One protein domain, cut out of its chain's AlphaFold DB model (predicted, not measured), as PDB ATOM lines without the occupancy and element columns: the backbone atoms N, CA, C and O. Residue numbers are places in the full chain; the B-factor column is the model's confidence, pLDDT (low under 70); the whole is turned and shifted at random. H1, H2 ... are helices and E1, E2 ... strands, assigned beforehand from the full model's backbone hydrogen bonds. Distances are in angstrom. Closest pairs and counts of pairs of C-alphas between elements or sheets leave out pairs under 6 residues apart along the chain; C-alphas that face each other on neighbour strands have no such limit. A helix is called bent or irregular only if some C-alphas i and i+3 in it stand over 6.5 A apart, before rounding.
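AT A GLANCE: This is residues 18 to 102 and 168 to 232 of the 233 residues of the protein "EB_dh domain-containing protein" of Shewanella violacea (strain JCM 10179 / CIP 106290 / LMG 19151 / DSS12) (UniProt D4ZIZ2). One strongly twisted sheet of six strands makes the body, with the short helix H1 over one face and the still shorter H2 on the opposite face. A long hairpin, E5 and E6, forms a separate small sheet at one end of the longest axis, and the long link of residues 37 to 64 reaches to the other end, with Gly 48 at its tip. The printed part has 150 residues with two named helices and eight named strands, in the order E1 H1 E2 E3 E4 E5 E6 H2 E7 E8, and the large sheet runs E4 E3 E2 E1 E7 E8, all antiparallel. The class is mostly strand, though under half of the residues, 60 of 150, are in named elements. The whole is compact, with a radius of gyration of the C-alphas of 15.7 A and spans of 44 by 36 by 28 A.

HOW THE PARTS SIT: E1, residues 18 to 23, is an inner strand of the six-stranded sheet. H1, residues 29 to 36, is on this sheet at a height of 8.6 A. It lies over E1 and over E7, residues 206 to 214, and runs slantwise to the strands, at 41 degrees to E1 on the local plane. The closest C-alphas of H1 and E7 are those of Gly 33 and Gly 210, 5.1 A apart. H1 is irregular, with C-alphas 31 and 34 9.7 A apart; 1 of its 4 O i to N i+4 pairs and 3 of its 5 O i to N i+3 pairs are within hydrogen-bond range. E2, residues 65 to 71, is antiparallel to E1 at 170 degrees, with N 20 and O 68 2.9 A apart. E3, residues 82 to 86, forms a hairpin with E2, with N 67 and O 84 2.7 A apart. E4, residues 98 to 100, is an edge strand and forms a hairpin with E3, with N 99 and O 85 2.9 A apart. E2, E3 and E4 make a meander, each strand the antiparallel neighbour of the one before. E5, residues 168 to 174, and E6, residues 177 to 183, form a hairpin at 164 degrees, with N 170 and O 181 3.0 A apart. The closest C-alphas of E2 and E5 are those of Trp 70 and Ala 169, 7.5 A apart, while E6 is apart from E2. H2, residues 193 to 196, is on the large sheet, on the opposite face from H1, at a height of 8.7 A. It is only just over none of the strands: 2 of its 4 C-alphas fall on E3 and 2 on E2. The closest C-alphas of E3 and H2 are those of Tyr 85 and Gln 196, 5.2 A apart. H2 is too short for an O i to N i+4 pair. E7 has staggered pairing: residues 209 to 213 pair with E1, with N 21 and O 210 2.9 A apart, and residues 206 to 209 pair with the edge strand E8, residues 228 to 231, with N 209 and O 228 2.9 A apart. E7 and E8 form a hairpin.

IN THESE COORDINATES: E1 begins at C-alpha 18, (-48.140, 17.348, -20.104), and is 16.8 A long; H1 is 5.8 A. E2 is 19.2 A long, E3 13.0 A and E4 7.1 A. E5 begins at C-alpha 168, (-54.517, 13.281, -8.887), and is 20.0 A long; E6 is 19.6 A and H2 4.9 A. E7 is 25.8 A long, and E8, 10.0 A, ends at C-alpha 231, (-36.061, 21.516, -4.300).

THE WHOLE: The two C-alphas farthest apart are those of Gly 48 and Asp 175, 47.7 A. Residues 103 to 167 are cut out, and C-alphas 102 and 168 are 15.5 A apart across the cut. The links H1 to E2, E3 to E4 and E7 to E8 are long. The mean pLDDT of the printed part is 95.9, and no printed residue is under 70.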
ATOM      1  N   VAL A  18     -49.349  17.047 -20.869       97.50
ATOM      2  CA  VAL A  18     -48.140  17.348 -20.104       97.50
ATOM      3  C   VAL A  18     -47.575  16.035 -19.590       97.50
ATOM      4  O   VAL A  18     -48.315  15.198 -19.068       97.50
ATOM      5  N   ALA A  19     -46.267  15.848 -19.740       97.38
ATOM      6  CA  ALA A  19     -45.561  14.725 -19.147       97.38
ATOM      7  C   ALA A  19     -44.405  15.210 -18.270       97.38
ATOM      8  O   ALA A  19     -43.621  16.067 -18.683       97.38
ATOM      9  N   LEU A  20     -44.297  14.630 -17.080       97.81
ATOM     10  CA  LEU A  20     -43.134  14.739 -16.211       97.81
ATOM     11  C   LEU A  20     -42.456  13.374 -16.177       97.81
ATOM     12  O   LEU A  20     -43.135  12.359 -16.081       97.81
ATOM     13  N   ILE A  21     -41.132  13.342 -16.279       98.19
ATOM     14  CA  ILE A  21     -40.348  12.115 -16.100       98.19
ATOM     15  C   ILE A  21     -39.361  12.367 -14.973       98.19
ATOM     16  O   ILE A  21     -38.467  13.192 -15.145       98.19
ATOM     17  N   TRP A  22     -39.514  11.679 -13.853       98.44
ATOM     18  CA  TRP A  22     -38.663  11.777 -12.677       98.44
ATOM     19  C   TRP A  22     -37.564  10.721 -12.705       98.44
ATOM     20  O   TRP A  22     -37.771   9.571 -13.095       98.44
ATOM     21  N   ASP A  23     -36.371  11.130 -12.287       98.44
ATOM     22  CA  ASP A  23     -35.262  10.210 -12.076       98.44
ATOM     23  C   ASP A  23     -35.500   9.382 -10.812       98.44
ATOM     24  O   ASP A  23     -35.615   9.952  -9.728       98.44
ATOM     25  N   ILE A  24     -35.536   8.054 -10.945       98.56
ATOM     26  CA  ILE A  24     -35.447   7.148  -9.792       98.56
ATOM     27  C   ILE A  24     -33.972   6.806  -9.565       98.56
ATOM     28  O   ILE A  24     -33.437   7.023  -8.479       98.56
ATOM     29  N   ASN A  25     -33.289   6.286 -10.592       98.38
ATOM     30  CA  ASN A  25     -31.883   5.880 -10.479       98.38
ATOM     31  C   ASN A  25     -31.122   5.805 -11.825       98.38
ATOM     32  O   ASN A  25     -30.105   5.108 -11.923       98.38
ATOM     33  N   GLN A  26     -31.567   6.494 -12.879       98.12
ATOM     34  CA  GLN A  26     -30.949   6.368 -14.198       98.12
ATOM     35  C   GLN A  26     -29.651   7.179 -14.296       98.12
ATOM     36  O   GLN A  26     -29.632   8.417 -14.298       98.12
ATOM     37  N   LYS A  27     -28.525   6.493 -14.517       97.56
ATOM     38  CA  LYS A  27     -27.214   7.148 -14.584       97.56
ATOM     39  C   LYS A  27     -27.165   8.223 -15.669       97.56
ATOM     40  O   LYS A  27     -27.311   7.964 -16.864       97.56
ATOM     41  N   GLY A  28     -26.858   9.449 -15.254       96.31
ATOM     42  CA  GLY A  28     -26.705  10.596 -16.149       96.31
ATOM     43  C   GLY A  28     -28.009  11.306 -16.517       96.31
ATOM     44  O   GLY A  28     -27.946  12.260 -17.303       96.31
ATOM     45  N   PHE A  29     -29.155  10.921 -15.943       97.31
ATOM     46  CA  PHE A  29     -30.410  11.656 -16.119       97.31
ATOM     47  C   PHE A  29     -30.267  13.108 -15.655       97.31
ATOM     48  O   PHE A  29     -30.566  14.014 -16.424       97.31
ATOM     49  N   ALA A  30     -29.671  13.369 -14.488       94.81
ATOM     50  CA  ALA A  30     -29.446  14.734 -13.994       94.81
ATOM     51  C   ALA A  30     -28.725  15.676 -14.993       94.81
ATOM     52  O   ALA A  30     -28.879  16.894 -14.921       94.81
ATOM     53  N   LYS A  31     -27.952  15.133 -15.950       94.50
ATOM     54  CA  LYS A  31     -27.277  15.910 -17.006       94.50
ATOM     55  C   LYS A  31     -28.106  16.037 -18.290       94.50
ATOM     56  O   LYS A  31     -28.027  17.074 -18.946       94.50
ATOM     57  N   LYS A  32     -28.839  14.988 -18.674       94.88
ATOM     58  CA  LYS A  32     -29.482  14.844 -19.996       94.88
ATOM     59  C   LYS A  32     -31.021  14.857 -19.968       94.88
ATOM     60  O   LYS A  32     -31.647  14.931 -21.023       94.88
ATOM     61  N   GLY A  33     -31.644  14.795 -18.796       95.00
ATOM     62  CA  GLY A  33     -33.093  14.681 -18.635       95.00
ATOM     63  C   GLY A  33     -33.676  13.474 -19.374       95.00
ATOM     64  O   GLY A  33     -33.011  12.447 -19.541       95.00
ATOM     65  N   CYS A  34     -34.897  13.633 -19.887       92.94
ATOM     66  CA  CYS A  34     -35.628  12.590 -20.613       92.94
ATOM     67  C   CYS A  34     -34.900  12.079 -21.869       92.94
ATOM     68  O   CYS A  34     -35.094  10.929 -22.257       92.94
ATOM     69  N   THR A  35     -33.996  12.870 -22.464       93.88
ATOM     70  CA  THR A  35     -33.196  12.422 -23.619       93.88
ATOM     71  C   THR A  35     -32.290  11.240 -23.280       93.88
ATOM     72  O   THR A  35     -31.830  10.543 -24.176       93.88
ATOM     73  N   LYS A  36     -32.030  10.981 -21.990       96.31
ATOM     74  CA  LYS A  36     -31.201   9.857 -21.559       96.31
ATOM     75  C   LYS A  36     -31.860   8.490 -21.776       96.31
ATOM     76  O   LYS A  36     -31.120   7.537 -22.009       96.31
ATOM     77  N   SER A  37     -33.191   8.407 -21.712       95.81
ATOM     78  CA  SER A  37     -33.947   7.180 -22.004       95.81
ATOM     79  C   SER A  37     -34.520   7.154 -23.421       95.81
ATOM     80  O   SER A  37     -35.056   6.130 -23.828       95.81
ATOM     81  N   CYS A  38     -34.427   8.254 -24.173       95.44
ATOM     82  CA  CYS A  38     -34.936   8.360 -25.537       95.44
ATOM     83  C   CYS A  38     -33.940   7.762 -26.540       95.44
ATOM     84  O   CYS A  38     -32.787   8.191 -26.597       95.44
ATOM     85  N   HIS A  39     -34.400   6.813 -27.348       96.25
ATOM     86  CA  HIS A  39     -33.617   6.176 -28.398       96.25
ATOM     87  C   HIS A  39     -34.377   6.273 -29.720       96.25
ATOM     88  O   HIS A  39     -35.548   5.894 -29.804       96.25
ATOM     89  N   LEU A  40     -33.723   6.831 -30.736       94.62
ATOM     90  CA  LEU A  40     -34.298   7.056 -32.060       94.62
ATOM     91  C   LEU A  40     -33.850   5.937 -33.003       94.62
ATOM     92  O   LEU A  40     -32.673   5.577 -32.954       94.62
ATOM     93  N   PRO A  41     -34.738   5.392 -33.851       94.06
ATOM     94  CA  PRO A  41     -34.312   4.477 -34.896       94.06
ATOM     95  C   PRO A  41     -33.338   5.157 -35.869       94.06
ATOM     96  O   PRO A  41     -33.570   6.290 -36.295       94.06
ATOM     97  N   GLU A  42     -32.290   4.441 -36.261       94.50
ATOM     98  CA  GLU A  42     -31.332   4.826 -37.299       94.50
ATOM     99  C   GLU A  42     -31.515   3.869 -38.483       94.50
ATOM    100  O   GLU A  42     -31.568   2.653 -38.303       94.50
ATOM    101  N   ASP A  43     -31.732   4.412 -39.684       93.31
ATOM    102  CA  ASP A  43     -32.037   3.639 -40.900       93.31
ATOM    103  C   ASP A  43     -33.191   2.621 -40.735       93.31
ATOM    104  O   ASP A  43     -33.208   1.537 -41.319       93.31
ATOM    105  N   GLY A  44     -34.196   2.985 -39.926       92.81
ATOM    106  CA  GLY A  44     -35.372   2.152 -39.645       92.81
ATOM    107  C   GLY A  44     -35.114   0.990 -38.680       92.81
ATOM    108  O   GLY A  44     -35.955   0.093 -38.566       92.81
ATOM    109  N   LEU A  45     -33.968   0.995 -37.998       95.44
ATOM    110  CA  LEU A  45     -33.576   0.005 -37.005       95.44
ATOM    111  C   LEU A  45     -33.369   0.658 -35.640       95.44
ATOM    112  O   LEU A  45     -32.816   1.747 -35.525       95.44
ATOM    113  N   LEU A  46     -33.771  -0.042 -34.587       95.88
ATOM    114  CA  LEU A  46     -33.483   0.315 -33.207       95.88
ATOM    115  C   LEU A  46     -33.061  -0.944 -32.453       95.88
ATOM    116  O   LEU A  46     -33.789  -1.933 -32.463       95.88
ATOM    117  N   ASP A  47     -31.864  -0.934 -31.861       93.38
ATOM    118  CA  ASP A  47     -31.234  -2.118 -31.255       93.38
ATOM    119  C   ASP A  47     -31.270  -3.360 -32.188       93.38
ATOM    120  O   ASP A  47     -31.490  -4.489 -31.757       93.38
ATOM    121  N   GLY A  48     -31.082  -3.152 -33.502       94.25
ATOM    122  CA  GLY A  48     -31.103  -4.216 -34.520       94.25
ATOM    123  C   GLY A  48     -32.498  -4.717 -34.918       94.25
ATOM    124  O   GLY A  48     -32.616  -5.605 -35.762       94.25
ATOM    125  N   VAL A  49     -33.561  -4.141 -34.355       94.94
ATOM    126  CA  VAL A  49     -34.956  -4.491 -34.648       94.94
ATOM    127  C   VAL A  49     -35.580  -3.422 -35.535       94.94
ATOM    128  O   VAL A  49     -35.408  -2.230 -35.296       94.94
ATOM    129  N   LYS A  50     -36.343  -3.834 -36.553       95.19
ATOM    130  CA  LYS A  50     -37.095  -2.895 -37.394       95.19
ATOM    131  C   LYS A  50     -38.089  -2.106 -36.545       95.19
ATOM    132  O   LYS A  50     -39.025  -2.682 -35.994       95.19
ATOM    133  N   ASP A  51     -37.928  -0.791 -36.506       92.31
ATOM    134  CA  ASP A  51     -38.820   0.105 -35.780       92.31
ATOM    135  C   ASP A  51     -39.029   1.394 -36.591       92.31
ATOM    136  O   ASP A  51     -38.100   1.970 -37.151       92.31
ATOM    137  N   THR A  52     -40.290   1.806 -36.708       90.19
ATOM    138  CA  THR A  52     -40.727   2.978 -37.493       90.19
ATOM    139  C   THR A  52     -41.314   4.078 -36.608       90.19
ATOM    140  O   THR A  52     -41.904   5.038 -37.100       90.19
ATOM    141  N   SER A  53     -41.193   3.932 -35.287       90.00
ATOM    142  CA  SER A  53     -41.633   4.938 -34.329       90.00
ATOM    143  C   SER A  53     -40.760   6.189 -34.400       90.00
ATOM    144  O   SER A  53     -39.615   6.161 -34.843       90.00
ATOM    145  N   ALA A  54     -41.285   7.292 -33.873       89.38
ATOM    146  CA  ALA A  54     -40.529   8.528 -33.681       89.38
ATOM    147  C   ALA A  54     -39.500   8.450 -32.533       89.38
ATOM    148  O   ALA A  54     -38.939   9.471 -32.145       89.38
ATOM    149  N   GLY A  55     -39.296   7.266 -31.950       92.75
ATOM    150  CA  GLY A  55     -38.439   7.044 -30.797       92.75
ATOM    151  C   GLY A  55     -39.089   6.143 -29.755       92.75
ATOM    152  O   GLY A  55     -40.313   6.105 -29.587       92.75
ATOM    153  N   ARG A  56     -38.246   5.438 -29.006       95.69
ATOM    154  CA  ARG A  56     -38.638   4.613 -27.863       95.69
ATOM    155  C   ARG A  56     -37.988   5.134 -26.597       95.69
ATOM    156  O   ARG A  56     -36.871   5.641 -26.621       95.69
ATOM    157  N   HIS A  57     -38.701   4.983 -25.487       96.62
ATOM    158  CA  HIS A  57     -38.135   5.213 -24.168       96.62
ATOM    159  C   HIS A  57     -37.828   3.882 -23.494       96.62
ATOM    160  O   HIS A  57     -38.714   3.037 -23.391       96.62
ATOM    161  N   TYR A  58     -36.590   3.727 -23.037       98.19
ATOM    162  CA  TYR A  58     -36.142   2.604 -22.224       98.19
ATOM    163  C   TYR A  58     -34.837   2.945 -21.499       98.19
ATOM    164  O   TYR A  58     -34.098   3.844 -21.905       98.19
ATOM    165  N   THR A  59     -34.546   2.231 -20.418       98.38
ATOM    166  CA  THR A  59     -33.358   2.414 -19.573       98.38
ATOM    167  C   THR A  59     -32.372   1.242 -19.735       98.38
ATOM    168  O   THR A  59     -32.553   0.346 -20.577       98.38
ATOM    169  N   LYS A  60     -31.286   1.240 -18.948       97.94
ATOM    170  CA  LYS A  60     -30.449   0.045 -18.755       97.94
ATOM    171  C   LYS A  60     -31.068  -0.892 -17.710       97.94
ATOM    172  O   LYS A  60     -31.815  -0.423 -16.854       97.94
ATOM    173  N   PRO A  61     -30.734  -2.196 -17.723       97.75
ATOM    174  CA  PRO A  61     -31.182  -3.121 -16.685       97.75
ATOM    175  C   PRO A  61     -30.894  -2.602 -15.271       97.75
ATOM    176  O   PRO A  61     -29.782  -2.155 -14.986       97.75
ATOM    177  N   GLY A  62     -31.905  -2.664 -14.401       97.94
ATOM    178  CA  GLY A  62     -31.845  -2.169 -13.020       97.94
ATOM    179  C   GLY A  62     -32.080  -0.663 -12.854       97.94
ATOM    180  O   GLY A  62     -32.156  -0.197 -11.719       97.94
ATOM    181  N   GLU A  63     -32.214   0.094 -13.947       98.56
ATOM    182  CA  GLU A  63     -32.577   1.510 -13.908       98.56
ATOM    183  C   GLU A  63     -34.071   1.693 -14.216       98.56
ATOM    184  O   GLU A  63     -34.597   1.048 -15.127       98.56
ATOM    185  N   THR A  64     -34.747   2.602 -13.521       98.75
ATOM    186  CA  THR A  64     -36.125   3.003 -13.818       98.75
ATOM    187  C   THR A  64     -36.303   4.519 -13.754       98.75
ATOM    188  O   THR A  64     -35.452   5.262 -13.256       98.75
ATOM    189  N   LEU A  65     -37.397   4.990 -14.345       98.88
ATOM    190  CA  LEU A  65     -37.872   6.368 -14.267       98.88
ATOM    191  C   LEU A  65     -39.362   6.337 -13.955       98.88
ATOM    192  O   LEU A  65     -40.073   5.504 -14.511       98.88
ATOM    193  N   ASP A  66     -39.821   7.282 -13.154       98.75
ATOM    194  CA  ASP A  66     -41.241   7.523 -12.912       98.75
ATOM    195  C   ASP A  66     -41.748   8.526 -13.972       98.75
ATOM    196  O   ASP A  66     -41.040   9.465 -14.340       98.75
ATOM    197  N   MET A  67     -42.922   8.305 -14.555       98.62
ATOM    198  CA  MET A  67     -43.485   9.090 -15.650       98.62
ATOM    199  C   MET A  67     -44.949   9.445 -15.385       98.62
ATOM    200  O   MET A  67     -45.859   8.648 -15.579       98.62
ATOM    201  N   TRP A  68     -45.207  10.717 -15.124       98.44
ATOM    202  CA  TRP A  68     -46.555  11.233 -14.919       98.44
ATOM    203  C   TRP A  68     -47.063  11.827 -16.227       98.44
ATOM    204  O   TRP A  68     -46.398  12.688 -16.805       98.44
ATOM    205  N   HIS A  69     -48.234  11.416 -16.717       98.00
ATOM    206  CA  HIS A  69     -48.710  11.838 -18.036       98.00
ATOM    207  C   HIS A  69     -50.179  12.274 -18.036       98.00
ATOM    208  O   HIS A  69     -51.101  11.464 -18.190       98.00
ATOM    209  N   TRP A  70     -50.390  13.586 -17.940       98.19
ATOM    210  CA  TRP A  70     -51.699  14.222 -17.981       98.19
ATOM    211  C   TRP A  70     -52.147  14.431 -19.424       98.19
ATOM    212  O   TRP A  70     -51.346  14.765 -20.300       98.19
ATOM    213  N   LYS A  71     -53.436  14.199 -19.665       96.44
ATOM    214  CA  LYS A  71     -54.050  14.201 -20.989       96.44
ATOM    215  C   LYS A  71     -55.406  14.887 -20.905       96.44
ATOM    216  O   LYS A  71     -56.281  14.408 -20.172       96.44
ATOM    217  N   SER A  72     -55.576  15.992 -21.627       94.50
ATOM    218  CA  SER A  72     -56.739  16.867 -21.460       94.50
ATOM    219  C   SER A  72     -58.070  16.160 -21.730       94.50
ATOM    220  O   SER A  72     -59.032  16.387 -21.003       94.50
ATOM    221  N   ALA A  73     -58.127  15.239 -22.695       90.81
ATOM    222  CA  ALA A  73     -59.352  14.513 -23.027       90.81
ATOM    223  C   ALA A  73     -59.475  13.170 -22.290       90.81
ATOM    224  O   ALA A  73     -60.579  12.656 -22.112       90.81
ATOM    225  N   ARG A  74     -58.349  12.566 -21.889       94.38
ATOM    226  CA  ARG A  74     -58.317  11.180 -21.386       94.38
ATOM    227  C   ARG A  74     -58.211  11.036 -19.876       94.38
ATOM    228  O   ARG A  74     -58.717  10.051 -19.343       94.38
ATOM    229  N   THR A  75     -57.539  11.961 -19.198       96.31
ATOM    230  CA  THR A  75     -57.297  11.858 -17.749       96.31
ATOM    231  C   THR A  75     -57.850  13.049 -16.977       96.31
ATOM    232  O   THR A  75     -58.237  12.878 -15.825       96.31
ATOM    233  N   ASN A  76     -57.976  14.222 -17.609       95.88
ATOM    234  CA  ASN A  76     -58.481  15.414 -16.930       95.88
ATOM    235  C   ASN A  76     -59.902  15.239 -16.380       95.88
ATOM    236  O   ASN A  76     -60.173  15.597 -15.240       95.88
ATOM    237  N   VAL A  77     -60.793  14.623 -17.166       92.50
ATOM    238  CA  VAL A  77     -62.195  14.394 -16.771       92.50
ATOM    239  C   VAL A  77     -62.339  13.470 -15.555       92.50
ATOM    240  O   VAL A  77     -63.305  13.561 -14.803       92.50
ATOM    241  N   ILE A  78     -61.374  12.580 -15.332       94.69
ATOM    242  CA  ILE A  78     -61.372  11.662 -14.186       94.69
ATOM    243  C   ILE A  78     -60.504  12.172 -13.028       94.69
ATOM    244  O   ILE A  78     -60.288  11.431 -12.078       94.69
ATOM    245  N   PHE A  79     -60.030  13.423 -13.088       96.12
ATOM    246  CA  PHE A  79     -59.210  14.063 -12.051       96.12
ATOM    247  C   PHE A  79     -57.923  13.293 -11.707       96.12
ATOM    248  O   PHE A  79     -57.410  13.365 -10.589       96.12
ATOM    249  N   ASN A  80     -57.379  12.556 -12.680       95.88
ATOM    250  CA  ASN A  80     -56.146  11.790 -12.536       95.88
ATOM    251  C   ASN A  80     -55.058  12.291 -13.494       95.88
ATOM    252  O   ASN A  80     -55.319  12.853 -14.563       95.88
ATOM    253  N   MET A  81     -53.815  11.996 -13.135       96.56
ATOM    254  CA  MET A  81     -52.688  11.943 -14.060       96.56
ATOM    255  C   MET A  81     -52.357  10.468 -14.290       96.56
ATOM    256  O   MET A  81     -52.423   9.679 -13.356       96.56
ATOM    257  N   ASP A  82     -52.075  10.071 -15.531       97.38
ATOM    258  CA  ASP A  82     -51.718   8.677 -15.815       97.38
ATOM    259  C   ASP A  82     -50.346   8.397 -15.203       97.38
ATOM    260  O   ASP A  82     -49.357   8.977 -15.665       97.38
ATOM    261  N   ASP A  83     -50.324   7.561 -14.171       98.00
ATOM    262  CA  ASP A  83     -49.114   7.178 -13.456       98.00
ATOM    263  C   ASP A  83     -48.465   5.952 -14.112       98.00
ATOM    264  O   ASP A  83     -49.119   4.964 -14.488       98.00
ATOM    265  N   GLN A  84     -47.187   6.080 -14.414       98.31
ATOM    266  CA  GLN A  84     -46.484   5.222 -15.352       98.31
ATOM    267  C   GLN A  84     -45.008   5.176 -14.984       98.31
ATOM    268  O   GLN A  84     -44.481   6.091 -14.374       98.31
ATOM    269  N   TYR A  85     -44.291   4.186 -15.505       98.69
ATOM    270  CA  TYR A  85     -42.848   4.106 -15.324       98.69
ATOM    271  C   TYR A  85     -42.143   3.675 -16.607       98.69
ATOM    272  O   TYR A  85     -42.761   3.188 -17.565       98.69
ATOM    273  N   ILE A  86     -40.831   3.898 -16.647       98.81
ATOM    274  CA  ILE A  86     -39.945   3.478 -17.730       98.81
ATOM    275  C   ILE A  86     -38.899   2.515 -17.168       98.81
ATOM    276  O   ILE A  86     -38.246   2.841 -16.182       98.81
ATOM    277  N   ASN A  87     -38.702   1.363 -17.807       98.44
ATOM    278  CA  ASN A  87     -37.679   0.381 -17.446       98.44
ATOM    279  C   ASN A  87     -36.829  -0.038 -18.664       98.44
ATOM    280  O   ASN A  87     -36.796   0.636 -19.699       98.44
ATOM    281  N   SER A  88     -36.121  -1.159 -18.525       98.12
ATOM    282  CA  SER A  88     -35.211  -1.700 -19.526       98.12
ATOM    283  C   SER A  88     -35.845  -2.625 -20.566       98.12
ATOM    284  O   SER A  88     -35.093  -3.202 -21.349       98.12
ATOM    285  N   ASP A  89     -37.164  -2.798 -20.599       98.00
ATOM    286  CA  ASP A  89     -37.800  -3.653 -21.603       98.00
ATOM    287  C   ASP A  89     -37.518  -3.119 -23.022       98.00
ATOM    288  O   ASP A  89     -37.369  -1.911 -23.260       98.00
ATOM    289  N   ARG A  90     -37.405  -4.038 -23.979       95.94
ATOM    290  CA  ARG A  90     -37.118  -3.784 -25.396       95.94
ATOM    291  C   ARG A  90     -38.255  -4.322 -26.269       95.94
ATOM    292  O   ARG A  90     -39.428  -4.240 -25.905       95.94
ATOM    293  N   SER A  91     -37.924  -4.818 -27.459       95.38
ATOM    294  CA  SER A  91     -38.867  -5.233 -28.500       95.38
ATOM    295  C   SER A  91     -39.834  -6.352 -28.097       95.38
ATOM    296  O   SER A  91     -40.853  -6.538 -28.757       95.38
ATOM    297  N   GLU A  92     -39.552  -7.085 -27.021       93.38
ATOM    298  CA  GLU A  92     -40.466  -8.048 -26.403       93.38
ATOM    299  C   GLU A  92     -41.748  -7.387 -25.866       93.38
ATOM    300  O   GLU A  92     -42.798  -8.027 -25.803       93.38
ATOM    301  N   SER A  93     -41.696  -6.088 -25.555       92.56
ATOM    302  CA  SER A  93     -42.839  -5.254 -25.191       92.56
ATOM    303  C   SER A  93     -43.199  -4.314 -26.343       92.56
ATOM    304  O   SER A  93     -42.367  -3.577 -26.870       92.56
ATOM    305  N   LYS A  94     -44.487  -4.236 -26.710       91.12
ATOM    306  CA  LYS A  94     -44.954  -3.289 -27.750       91.12
ATOM    307  C   LYS A  94     -44.655  -1.827 -27.403       91.12
ATOM    308  O   LYS A  94     -44.461  -1.004 -28.301       91.12
ATOM    309  N   SER A  95     -44.641  -1.513 -26.111       93.19
ATOM    310  CA  SER A  95     -44.337  -0.184 -25.580       93.19
ATOM    311  C   SER A  95     -42.855  -0.011 -25.242       93.19
ATOM    312  O   SER A  95     -42.467   1.074 -24.802       93.19
ATOM    313  N   TRP A  96     -42.042  -1.050 -25.477       96.44
ATOM    314  CA  TRP A  96     -40.671  -1.166 -24.994       96.44
ATOM    315  C   TRP A  96     -40.653  -0.879 -23.495       96.44
ATOM    316  O   TRP A  96     -41.521  -1.394 -22.792       96.44
ATOM    317  N   GLY A  97     -39.761  -0.006 -23.035       97.94
ATOM    318  CA  GLY A  97     -39.616   0.310 -21.628       97.94
ATOM    319  C   GLY A  97     -40.771   1.093 -21.013       97.94
ATOM    320  O   GLY A  97     -40.744   1.287 -19.812       97.94
ATOM    321  N   ARG A  98     -41.769   1.594 -21.762       97.69
ATOM    322  CA  ARG A  98     -42.890   2.352 -21.165       97.69
ATOM    323  C   ARG A  98     -43.979   1.420 -20.639       97.69
ATOM    324  O   ARG A  98     -44.631   0.722 -21.418       97.69
ATOM    325  N   HIS A  99     -44.297   1.538 -19.357       97.62
ATOM    326  CA  HIS A  99     -45.332   0.753 -18.689       97.62
ATOM    327  C   HIS A  99     -46.278   1.652 -17.901       97.62
ATOM    328  O   HIS A  99     -45.971   2.803 -17.626       97.62
ATOM    329  N   GLY A 100     -47.474   1.157 -17.596       97.31
ATOM    330  CA  GLY A 100     -48.316   1.786 -16.583       97.31
ATOM    331  C   GLY A 100     -47.977   1.219 -15.215       97.31
ATOM    332  O   GLY A 100     -47.557   0.062 -15.125       97.31
ATOM    333  N   ASP A 101     -48.240   2.000 -14.182       97.88
ATOM    334  CA  ASP A 101     -48.154   1.534 -12.809       97.88
ATOM    335  C   ASP A 101     -49.112   0.387 -12.511       97.88
ATOM    336  O   ASP A 101     -49.990   0.049 -13.321       97.88
ATOM    337  N   THR A 102     -48.926  -0.247 -11.350       96.69
ATOM    338  CA  THR A 102     -49.779  -1.361 -10.931       96.69
ATOM    339  C   THR A 102     -51.236  -0.907 -10.902       96.69
ATOM    340  O   THR A 102     -51.660  -0.109 -10.066       96.69
ATOM    341  N   THR A 168     -53.344  12.487  -8.519       98.25
ATOM    342  CA  THR A 168     -54.517  13.281  -8.887       98.25
ATOM    343  C   THR A 168     -54.074  14.542  -9.603       98.25
ATOM    344  O   THR A 168     -53.054  15.142  -9.255       98.25
ATOM    345  N   ALA A 169     -54.825  14.943 -10.620       98.12
ATOM    346  CA  ALA A 169     -54.543  16.174 -11.331       98.12
ATOM    347  C   ALA A 169     -55.801  16.752 -11.967       98.12
ATOM    348  O   ALA A 169     -56.658  16.011 -12.450       98.12
ATOM    349  N   ARG A 170     -55.877  18.080 -12.009       96.94
ATOM    350  CA  ARG A 170     -56.930  18.814 -12.708       96.94
ATOM    351  C   ARG A 170     -56.320  19.992 -13.446       96.94
ATOM    352  O   ARG A 170     -55.631  20.820 -12.859       96.94
ATOM    353  N   GLY A 171     -56.582  20.032 -14.739       96.50
ATOM    354  CA  GLY A 171     -56.310  21.148 -15.619       96.50
ATOM    355  C   GLY A 171     -57.582  21.949 -15.852       96.50
ATOM    356  O   GLY A 171     -58.640  21.370 -16.114       96.50
ATOM    357  N   GLU A 172     -57.467  23.271 -15.819       96.06
ATOM    358  CA  GLU A 172     -58.506  24.196 -16.269       96.06
ATOM    359  C   GLU A 172     -57.974  25.080 -17.394       96.06
ATOM    360  O   GLU A 172     -56.875  25.629 -17.295       96.06
ATOM    361  N   TRP A 173     -58.753  25.192 -18.471       93.62
ATOM    362  CA  TRP A 173     -58.444  26.069 -19.593       93.62
ATOM    363  C   TRP A 173     -59.161  27.401 -19.417       93.62
ATOM    364  O   TRP A 173     -60.394  27.447 -19.362       93.62
ATOM    365  N   LYS A 174     -58.398  28.489 -19.360       96.19
ATOM    366  CA  LYS A 174     -58.933  29.842 -19.238       96.19
ATOM    367  C   LYS A 174     -57.986  30.848 -19.886       96.19
ATOM    368  O   LYS A 174     -56.774  30.741 -19.743       96.19
ATOM    369  N   ASP A 175     -58.553  31.808 -20.615       95.94
ATOM    370  CA  ASP A 175     -57.837  32.944 -21.214       95.94
ATOM    371  C   ASP A 175     -56.611  32.554 -22.067       95.94
ATOM    372  O   ASP A 175     -55.616  33.271 -22.112       95.94
ATOM    373  N   GLY A 176     -56.684  31.413 -22.764       93.94
ATOM    374  CA  GLY A 176     -55.610  30.930 -23.640       93.94
ATOM    375  C   GLY A 176     -54.558  30.053 -22.953       93.94
ATOM    376  O   GLY A 176     -53.552  29.729 -23.581       93.94
ATOM    377  N   TYR A 177     -54.773  29.666 -21.692       94.75
ATOM    378  CA  TYR A 177     -53.812  28.885 -20.918       94.75
ATOM    379  C   TYR A 177     -54.464  27.714 -20.190       94.75
ATOM    380  O   TYR A 177     -55.561  27.825 -19.643       94.75
ATOM    381  N   TRP A 178     -53.727  26.605 -20.112       96.06
ATOM    382  CA  TRP A 178     -53.977  25.553 -19.132       96.06
ATOM    383  C   TRP A 178     -53.322  25.921 -17.800       96.06
ATOM    384  O   TRP A 178     -52.123  26.196 -17.747       96.06
ATOM    385  N   THR A 179     -54.090  25.846 -16.718       97.50
ATOM    386  CA  THR A 179     -53.568  25.795 -15.347       97.50
ATOM    387  C   THR A 179     -53.754  24.379 -14.827       97.50
ATOM    388  O   THR A 179     -54.889  23.922 -14.732       97.50
ATOM    389  N   LEU A 180     -52.657  23.678 -14.537       97.75
ATOM    390  CA  LEU A 180     -52.668  22.288 -14.079       97.75
ATOM    391  C   LEU A 180     -52.203  22.208 -12.625       97.75
ATOM    392  O   LEU A 180     -51.064  22.559 -12.318       97.75
ATOM    393  N   GLU A 181     -53.060  21.688 -11.753       98.00
ATOM    394  CA  GLU A 181     -52.695  21.307 -10.390       98.00
ATOM    395  C   GLU A 181     -52.481  19.796 -10.322       98.00
ATOM    396  O   GLU A 181     -53.309  19.021 -10.808       98.00
ATOM    397  N   ILE A 182     -51.363  19.378  -9.722       98.12
ATOM    398  CA  ILE A 182     -50.977  17.973  -9.551       98.12
ATOM    399  C   ILE A 182     -50.766  17.726  -8.061       98.12
ATOM    400  O   ILE A 182     -50.058  18.483  -7.395       98.12
ATOM    401  N   LYS A 183     -51.357  16.653  -7.539       97.62
ATOM    402  CA  LYS A 183     -51.223  16.236  -6.145       97.62
ATOM    403  C   LYS A 183     -50.935  14.743  -6.062       97.62
ATOM    404  O   LYS A 183     -51.653  13.929  -6.641       97.62
ATOM    405  N   ARG A 184     -49.924  14.418  -5.261       97.44
ATOM    406  CA  ARG A 184     -49.454  13.068  -4.935       97.44
ATOM    407  C   ARG A 184     -48.885  13.078  -3.515       97.44
ATOM    408  O   ARG A 184     -48.492  14.136  -3.019       97.44
ATOM    409  N   LEU A 185     -48.835  11.921  -2.860       97.88
ATOM    410  CA  LEU A 185     -48.039  11.756  -1.642       97.88
ATOM    411  C   LEU A 185     -46.538  11.935  -1.941       97.88
ATOM    412  O   LEU A 185     -46.065  11.655  -3.044       97.88
ATOM    413  N   LEU A 186     -45.779  12.386  -0.939       98.12
ATOM    414  CA  LEU A 186     -44.317  12.467  -1.040       98.12
ATOM    415  C   LEU A 186     -43.690  11.071  -1.165       98.12
ATOM    416  O   LEU A 186     -42.737  10.881  -1.918       98.12
ATOM    417  N   VAL A 187     -44.264  10.101  -0.454       98.31
ATOM    418  CA  VAL A 187     -43.849   8.697  -0.448       98.31
ATOM    419  C   VAL A 187     -45.075   7.841  -0.758       98.31
ATOM    420  O   VAL A 187     -46.089   7.957  -0.063       98.31
ATOM    421  N   THR A 188     -45.002   7.020  -1.804       98.06
ATOM    422  CA  THR A 188     -46.063   6.076  -2.194       98.06
ATOM    423  C   THR A 188     -45.781   4.695  -1.607       98.06
ATOM    424  O   THR A 188     -44.657   4.375  -1.229       98.06
ATOM    425  N   THR A 189     -46.821   3.870  -1.470       96.56
ATOM    426  CA  THR A 189     -46.732   2.593  -0.736       96.56
ATOM    427  C   THR A 189     -47.182   1.387  -1.554       96.56
ATOM    428  O   THR A 189     -47.389   0.310  -0.995       96.56
ATOM    429  N   GLY A 190     -47.371   1.542  -2.868       95.44
ATOM    430  CA  GLY A 190     -47.652   0.411  -3.751       95.44
ATOM    431  C   GLY A 190     -46.550  -0.651  -3.660       95.44
ATOM    432  O   GLY A 190     -45.385  -0.322  -3.443       95.44
ATOM    433  N   GLU A 191     -46.895  -1.926  -3.863       96.94
ATOM    434  CA  GLU A 191     -45.955  -3.062  -3.759       96.94
ATOM    435  C   GLU A 191     -44.678  -2.864  -4.598       96.94
ATOM    436  O   GLU A 191     -43.589  -3.274  -4.203       96.94
ATOM    437  N   LYS A 192     -44.809  -2.194  -5.748       97.75
ATOM    438  CA  LYS A 192     -43.721  -1.921  -6.694       97.75
ATOM    439  C   LYS A 192     -43.273  -0.456  -6.716       97.75
ATOM    440  O   LYS A 192     -42.500  -0.091  -7.597       97.75
ATOM    441  N   SER A 193     -43.695   0.358  -5.749       97.06
ATOM    442  CA  SER A 193     -43.369   1.793  -5.666       97.06
ATOM    443  C   SER A 193     -41.864   2.068  -5.788       97.06
ATOM    444  O   SER A 193     -41.455   2.898  -6.582       97.06
ATOM    445  N   ASN A 194     -40.994   1.288  -5.144       96.06
ATOM    446  CA  ASN A 194     -39.536   1.473  -5.274       96.06
ATOM    447  C   ASN A 194     -38.983   1.322  -6.710       96.06
ATOM    448  O   ASN A 194     -37.853   1.726  -6.973       96.06
ATOM    449  N   LEU A 195     -39.734   0.697  -7.620       97.81
ATOM    450  CA  LEU A 195     -39.378   0.556  -9.034       97.81
ATOM    451  C   LEU A 195     -40.152   1.523  -9.932       97.81
ATOM    452  O   LEU A 195     -39.626   1.927 -10.968       97.81
ATOM    453  N   GLN A 196     -41.398   1.820  -9.570       98.56
ATOM    454  CA  GLN A 196     -42.349   2.552 -10.402       98.56
ATOM    455  C   GLN A 196     -42.335   4.059 -10.129       98.56
ATOM    456  O   GLN A 196     -42.473   4.855 -11.048       98.56
ATOM    457  N   ASP A 197     -42.066   4.433  -8.884       98.56
ATOM    458  CA  ASP A 197     -42.334   5.747  -8.329       98.56
ATOM    459  C   ASP A 197     -41.063   6.432  -7.822       98.56
ATOM    460  O   ASP A 197     -40.252   5.835  -7.103       98.56
ATOM    461  N   VAL A 198     -40.944   7.741  -8.054       98.50
ATOM    462  CA  VAL A 198     -39.972   8.557  -7.316       98.50
ATOM    463  C   VAL A 198     -40.428   8.719  -5.862       98.50
ATOM    464  O   VAL A 198     -41.594   9.019  -5.580       98.50
ATOM    465  N   GLN A 199     -39.500   8.533  -4.923       98.25
ATOM    466  CA  GLN A 199     -39.759   8.663  -3.488       98.25
ATOM    467  C   GLN A 199     -39.110   9.941  -2.947       98.25
ATOM    468  O   GLN A 199     -37.884  10.053  -2.880       98.25
ATOM    469  N   PHE A 200     -39.928  10.911  -2.536       97.94
ATOM    470  CA  PHE A 200     -39.472  12.173  -1.946       97.94
ATOM    471  C   PHE A 200     -39.222  12.015  -0.438       97.94
ATOM    472  O   PHE A 200     -39.852  12.675   0.388       97.94
ATOM    473  N   THR A 201     -38.348  11.076  -0.072       97.25
ATOM    474  CA  THR A 201     -38.043  10.727   1.327       97.25
ATOM    475  C   THR A 201     -37.129  11.730   2.030       97.25
ATOM    476  O   THR A 201     -37.196  11.834   3.253       97.25
ATOM    477  N   ASP A 202     -36.304  12.472   1.288       97.31
ATOM    478  CA  ASP A 202     -35.390  13.488   1.815       97.31
ATOM    479  C   ASP A 202     -35.659  14.843   1.152       97.31
ATOM    480  O   ASP A 202     -35.247  15.121   0.028       97.31
ATOM    481  N   LEU A 203     -36.351  15.721   1.873       97.31
ATOM    482  CA  LEU A 203     -36.745  17.032   1.356       97.31
ATOM    483  C   LEU A 203     -35.579  18.028   1.252       97.31
ATOM    484  O   LEU A 203     -35.753  19.099   0.671       97.31
ATOM    485  N   SER A 204     -34.398  17.696   1.786       97.12
ATOM    486  CA  SER A 204     -33.191  18.513   1.624       97.12
ATOM    487  C   SER A 204     -32.495  18.286   0.273       97.12
ATOM    488  O   SER A 204     -31.740  19.147  -0.195       97.12
ATOM    489  N   GLU A 205     -32.796  17.166  -0.387       95.75
ATOM    490  CA  GLU A 205     -32.212  16.782  -1.664       95.75
ATOM    491  C   GLU A 205     -32.860  17.482  -2.867       95.75
ATOM    492  O   GLU A 205     -33.917  18.117  -2.806       95.75
ATOM    493  N   SER A 206     -32.180  17.387  -4.013       96.81
ATOM    494  CA  SER A 206     -32.711  17.863  -5.294       96.81
ATOM    495  C   SER A 206     -33.166  16.706  -6.170       96.81
ATOM    496  O   SER A 206     -32.347  15.890  -6.587       96.81
ATOM    497  N   TYR A 207     -34.432  16.718  -6.571       98.06
ATOM    498  CA  TYR A 207     -35.014  15.678  -7.417       98.06
ATOM    499  C   TYR A 207     -35.022  16.112  -8.880       98.06
ATOM    500  O   TYR A 207     -35.563  17.164  -9.228       98.06
ATOM    501  N   ALA A 208     -34.379  15.328  -9.745       98.12
ATOM    502  CA  ALA A 208     -34.254  15.643 -11.162       98.12
ATOM    503  C   ALA A 208     -35.472  15.146 -11.954       98.12
ATOM    504  O   ALA A 208     -35.882  13.999 -11.803       98.12
ATOM    505  N   PHE A 209     -35.998  15.976 -12.854       98.00
ATOM    506  CA  PHE A 209     -37.068  15.580 -13.769       98.00
ATOM    507  C   PHE A 209     -36.956  16.243 -15.143       98.00
ATOM    508  O   PHE A 209     -36.307  17.274 -15.322       98.00
ATOM    509  N   GLY A 210     -37.573  15.631 -16.147       97.06
ATOM    510  CA  GLY A 210     -37.852  16.232 -17.445       97.06
ATOM    511  C   GLY A 210     -39.298  16.708 -17.499       97.06
ATOM    512  O   GLY A 210     -40.175  16.050 -16.948       97.06
ATOM    513  N   LEU A 211     -39.537  17.824 -18.182       95.94
ATOM    514  CA  LEU A 211     -40.872  18.339 -18.472       95.94
ATOM    515  C   LEU A 211     -41.077  18.376 -19.982       95.94
ATOM    516  O   LEU A 211     -40.197  18.836 -20.720       95.94
ATOM    517  N   THR A 212     -42.256  17.933 -20.396       95.12
ATOM    518  CA  THR A 212     -42.685  17.921 -21.782       95.12
ATOM    519  C   THR A 212     -44.113  18.447 -21.918       95.12
ATOM    520  O   THR A 212     -44.993  18.043 -21.156       95.12
ATOM    521  N   VAL A 213     -44.352  19.291 -22.925       95.75
ATOM    522  CA  VAL A 213     -45.678  19.827 -23.275       95.75
ATOM    523  C   VAL A 213     -46.026  19.457 -24.716       95.75
ATOM    524  O   VAL A 213     -45.196  19.589 -25.617       95.75
ATOM    525  N   PHE A 214     -47.255  18.996 -24.919       95.69
ATOM    526  CA  PHE A 214     -47.829  18.659 -26.218       95.69
ATOM    527  C   PHE A 214     -48.979  19.628 -26.480       95.69
ATOM    528  O   PHE A 214     -49.923  19.655 -25.695       95.69
ATOM    529  N   ASP A 215     -48.893  20.387 -27.568       92.88
ATOM    530  CA  ASP A 215     -49.951  21.282 -28.052       92.88
ATOM    531  C   ASP A 215     -50.683  20.577 -29.198       92.88
ATOM    532  O   ASP A 215     -50.079  20.322 -30.244       92.88
ATOM    533  N   ASN A 216     -51.929  20.165 -28.951       90.12
ATOM    534  CA  ASN A 216     -52.799  19.461 -29.902       90.12
ATOM    535  C   ASN A 216     -52.103  18.330 -30.679       90.12
ATOM    536  O   ASN A 216     -52.340  18.108 -31.872       90.12
ATOM    537  N   SER A 217     -51.224  17.595 -29.993       90.88
ATOM    538  CA  SER A 217     -50.245  16.735 -30.648       90.88
ATOM    539  C   SER A 217     -50.190  15.328 -30.082       90.88
ATOM    540  O   SER A 217     -50.099  15.130 -28.869       90.88
ATOM    541  N   GLN A 218     -50.201  14.311 -30.948       89.25
ATOM    542  CA  GLN A 218     -50.136  12.919 -30.522       89.25
ATOM    543  C   GLN A 218     -48.756  12.548 -29.978       89.25
ATOM    544  O   GLN A 218     -48.693  11.885 -28.936       89.25
ATOM    545  N   ILE A 219     -47.678  12.983 -30.628       89.00
ATOM    546  CA  ILE A 219     -46.310  12.656 -30.199       89.00
ATOM    547  C   ILE A 219     -45.325  13.818 -30.286       89.00
ATOM    548  O   ILE A 219     -44.343  13.790 -29.552       89.00
ATOM    549  N   ASN A 220     -45.550  14.822 -31.138       89.50
ATOM    550  CA  ASN A 220     -44.662  15.977 -31.224       89.50
ATOM    551  C   ASN A 220     -44.773  16.820 -29.946       89.50
ATOM    552  O   ASN A 220     -45.879  17.040 -29.446       89.50
ATOM    553  N   HIS A 221     -43.648  17.261 -29.397       93.44
ATOM    554  CA  HIS A 221     -43.647  17.906 -28.095       93.44
ATOM    555  C   HIS A 221     -42.443  18.805 -27.857       93.44
ATOM    556  O   HIS A 221     -41.348  18.578 -28.371       93.44
ATOM    557  N   LEU A 222     -42.650  19.810 -27.012       93.25
ATOM    558  CA  LEU A 222     -41.595  20.653 -26.470       93.25
ATOM    559  C   LEU A 222     -40.975  19.951 -25.267       93.25
ATOM    560  O   LEU A 222     -41.703  19.434 -24.427       93.25
ATOM    561  N   PHE A 223     -39.649  19.950 -25.161       92.06
ATOM    562  CA  PHE A 223     -38.936  19.326 -24.047       92.06
ATOM    563  C   PHE A 223     -37.674  20.098 -23.671       92.06
ATOM    564  O   PHE A 223     -37.089  20.833 -24.472       92.06
ATOM    565  N   HIS A 224     -37.196  19.866 -22.450       88.50
ATOM    566  CA  HIS A 224     -35.901  20.360 -21.999       88.50
ATOM    567  C   HIS A 224     -34.778  19.359 -22.306       88.50
ATOM    568  O   HIS A 224     -34.864  18.177 -21.982       88.50
ATOM    569  N   LYS A 225     -33.665  19.846 -22.872       85.31
ATOM    570  CA  LYS A 225     -32.466  19.021 -23.147       85.31
ATOM    571  C   LYS A 225     -31.695  18.598 -21.888       85.31
ATOM    572  O   LYS A 225     -30.845  17.715 -21.954       85.31
ATOM    573  N   LYS A 226     -31.925  19.278 -20.764       92.44
ATOM    574  CA  LYS A 226     -31.319  18.997 -19.456       92.44
ATOM    575  C   LYS A 226     -32.431  18.757 -18.446       92.44
ATOM    576  O   LYS A 226     -33.531  19.274 -18.623       92.44
ATOM    577  N   ALA A 227     -32.124  18.014 -17.387       95.94
ATOM    578  CA  ALA A 227     -33.058  17.856 -16.284       95.94
ATOM    579  C   ALA A 227     -33.293  19.195 -15.567       95.94
ATOM    580  O   ALA A 227     -32.366  19.986 -15.368       95.94
ATOM    581  N   ILE A 228     -34.537  19.408 -15.162       96.75
ATOM    582  CA  ILE A 228     -34.961  20.400 -14.179       96.75
ATOM    583  C   ILE A 228     -34.775  19.774 -12.793       96.75
ATOM    584  O   ILE A 228     -34.749  18.550 -12.659       96.75
ATOM    585  N   LYS A 229     -34.599  20.599 -11.761       96.69
ATOM    586  CA  LYS A 229     -34.470  20.140 -10.377       96.69
ATOM    587  C   LYS A 229     -35.582  20.726  -9.522       96.69
ATOM    588  O   LYS A 229     -35.719  21.947  -9.467       96.69
ATOM    589  N   LEU A 230     -36.319  19.864  -8.835       97.00
ATOM    590  CA  LEU A 230     -37.193  20.243  -7.732       97.00
ATOM    591  C   LEU A 230     -36.368  20.302  -6.444       97.00
ATOM    592  O   LEU A 230     -35.603  19.384  -6.157       97.00
ATOM    593  N   LYS A 231     -36.537  21.383  -5.679       97.06
ATOM    594  CA  LYS A 231     -36.061  21.516  -4.300       97.06
ATOM    595  C   LYS A 231     -37.242  21.928  -3.438       97.06
ATOM    596  O   LYS A 231     -37.893  22.924  -3.764       97.06
ATOM    597  N   PHE A 232     -37.501  21.187  -2.371       95.00
ATOM    598  CA  PHE A 232     -38.491  21.589  -1.379       95.00
ATOM    599  C   PHE A 232     -37.941  22.774  -0.564       95.00
ATOM    600  O   PHE A 232     -36.724  22.944  -0.448       95.00
TER     601      PHE A 232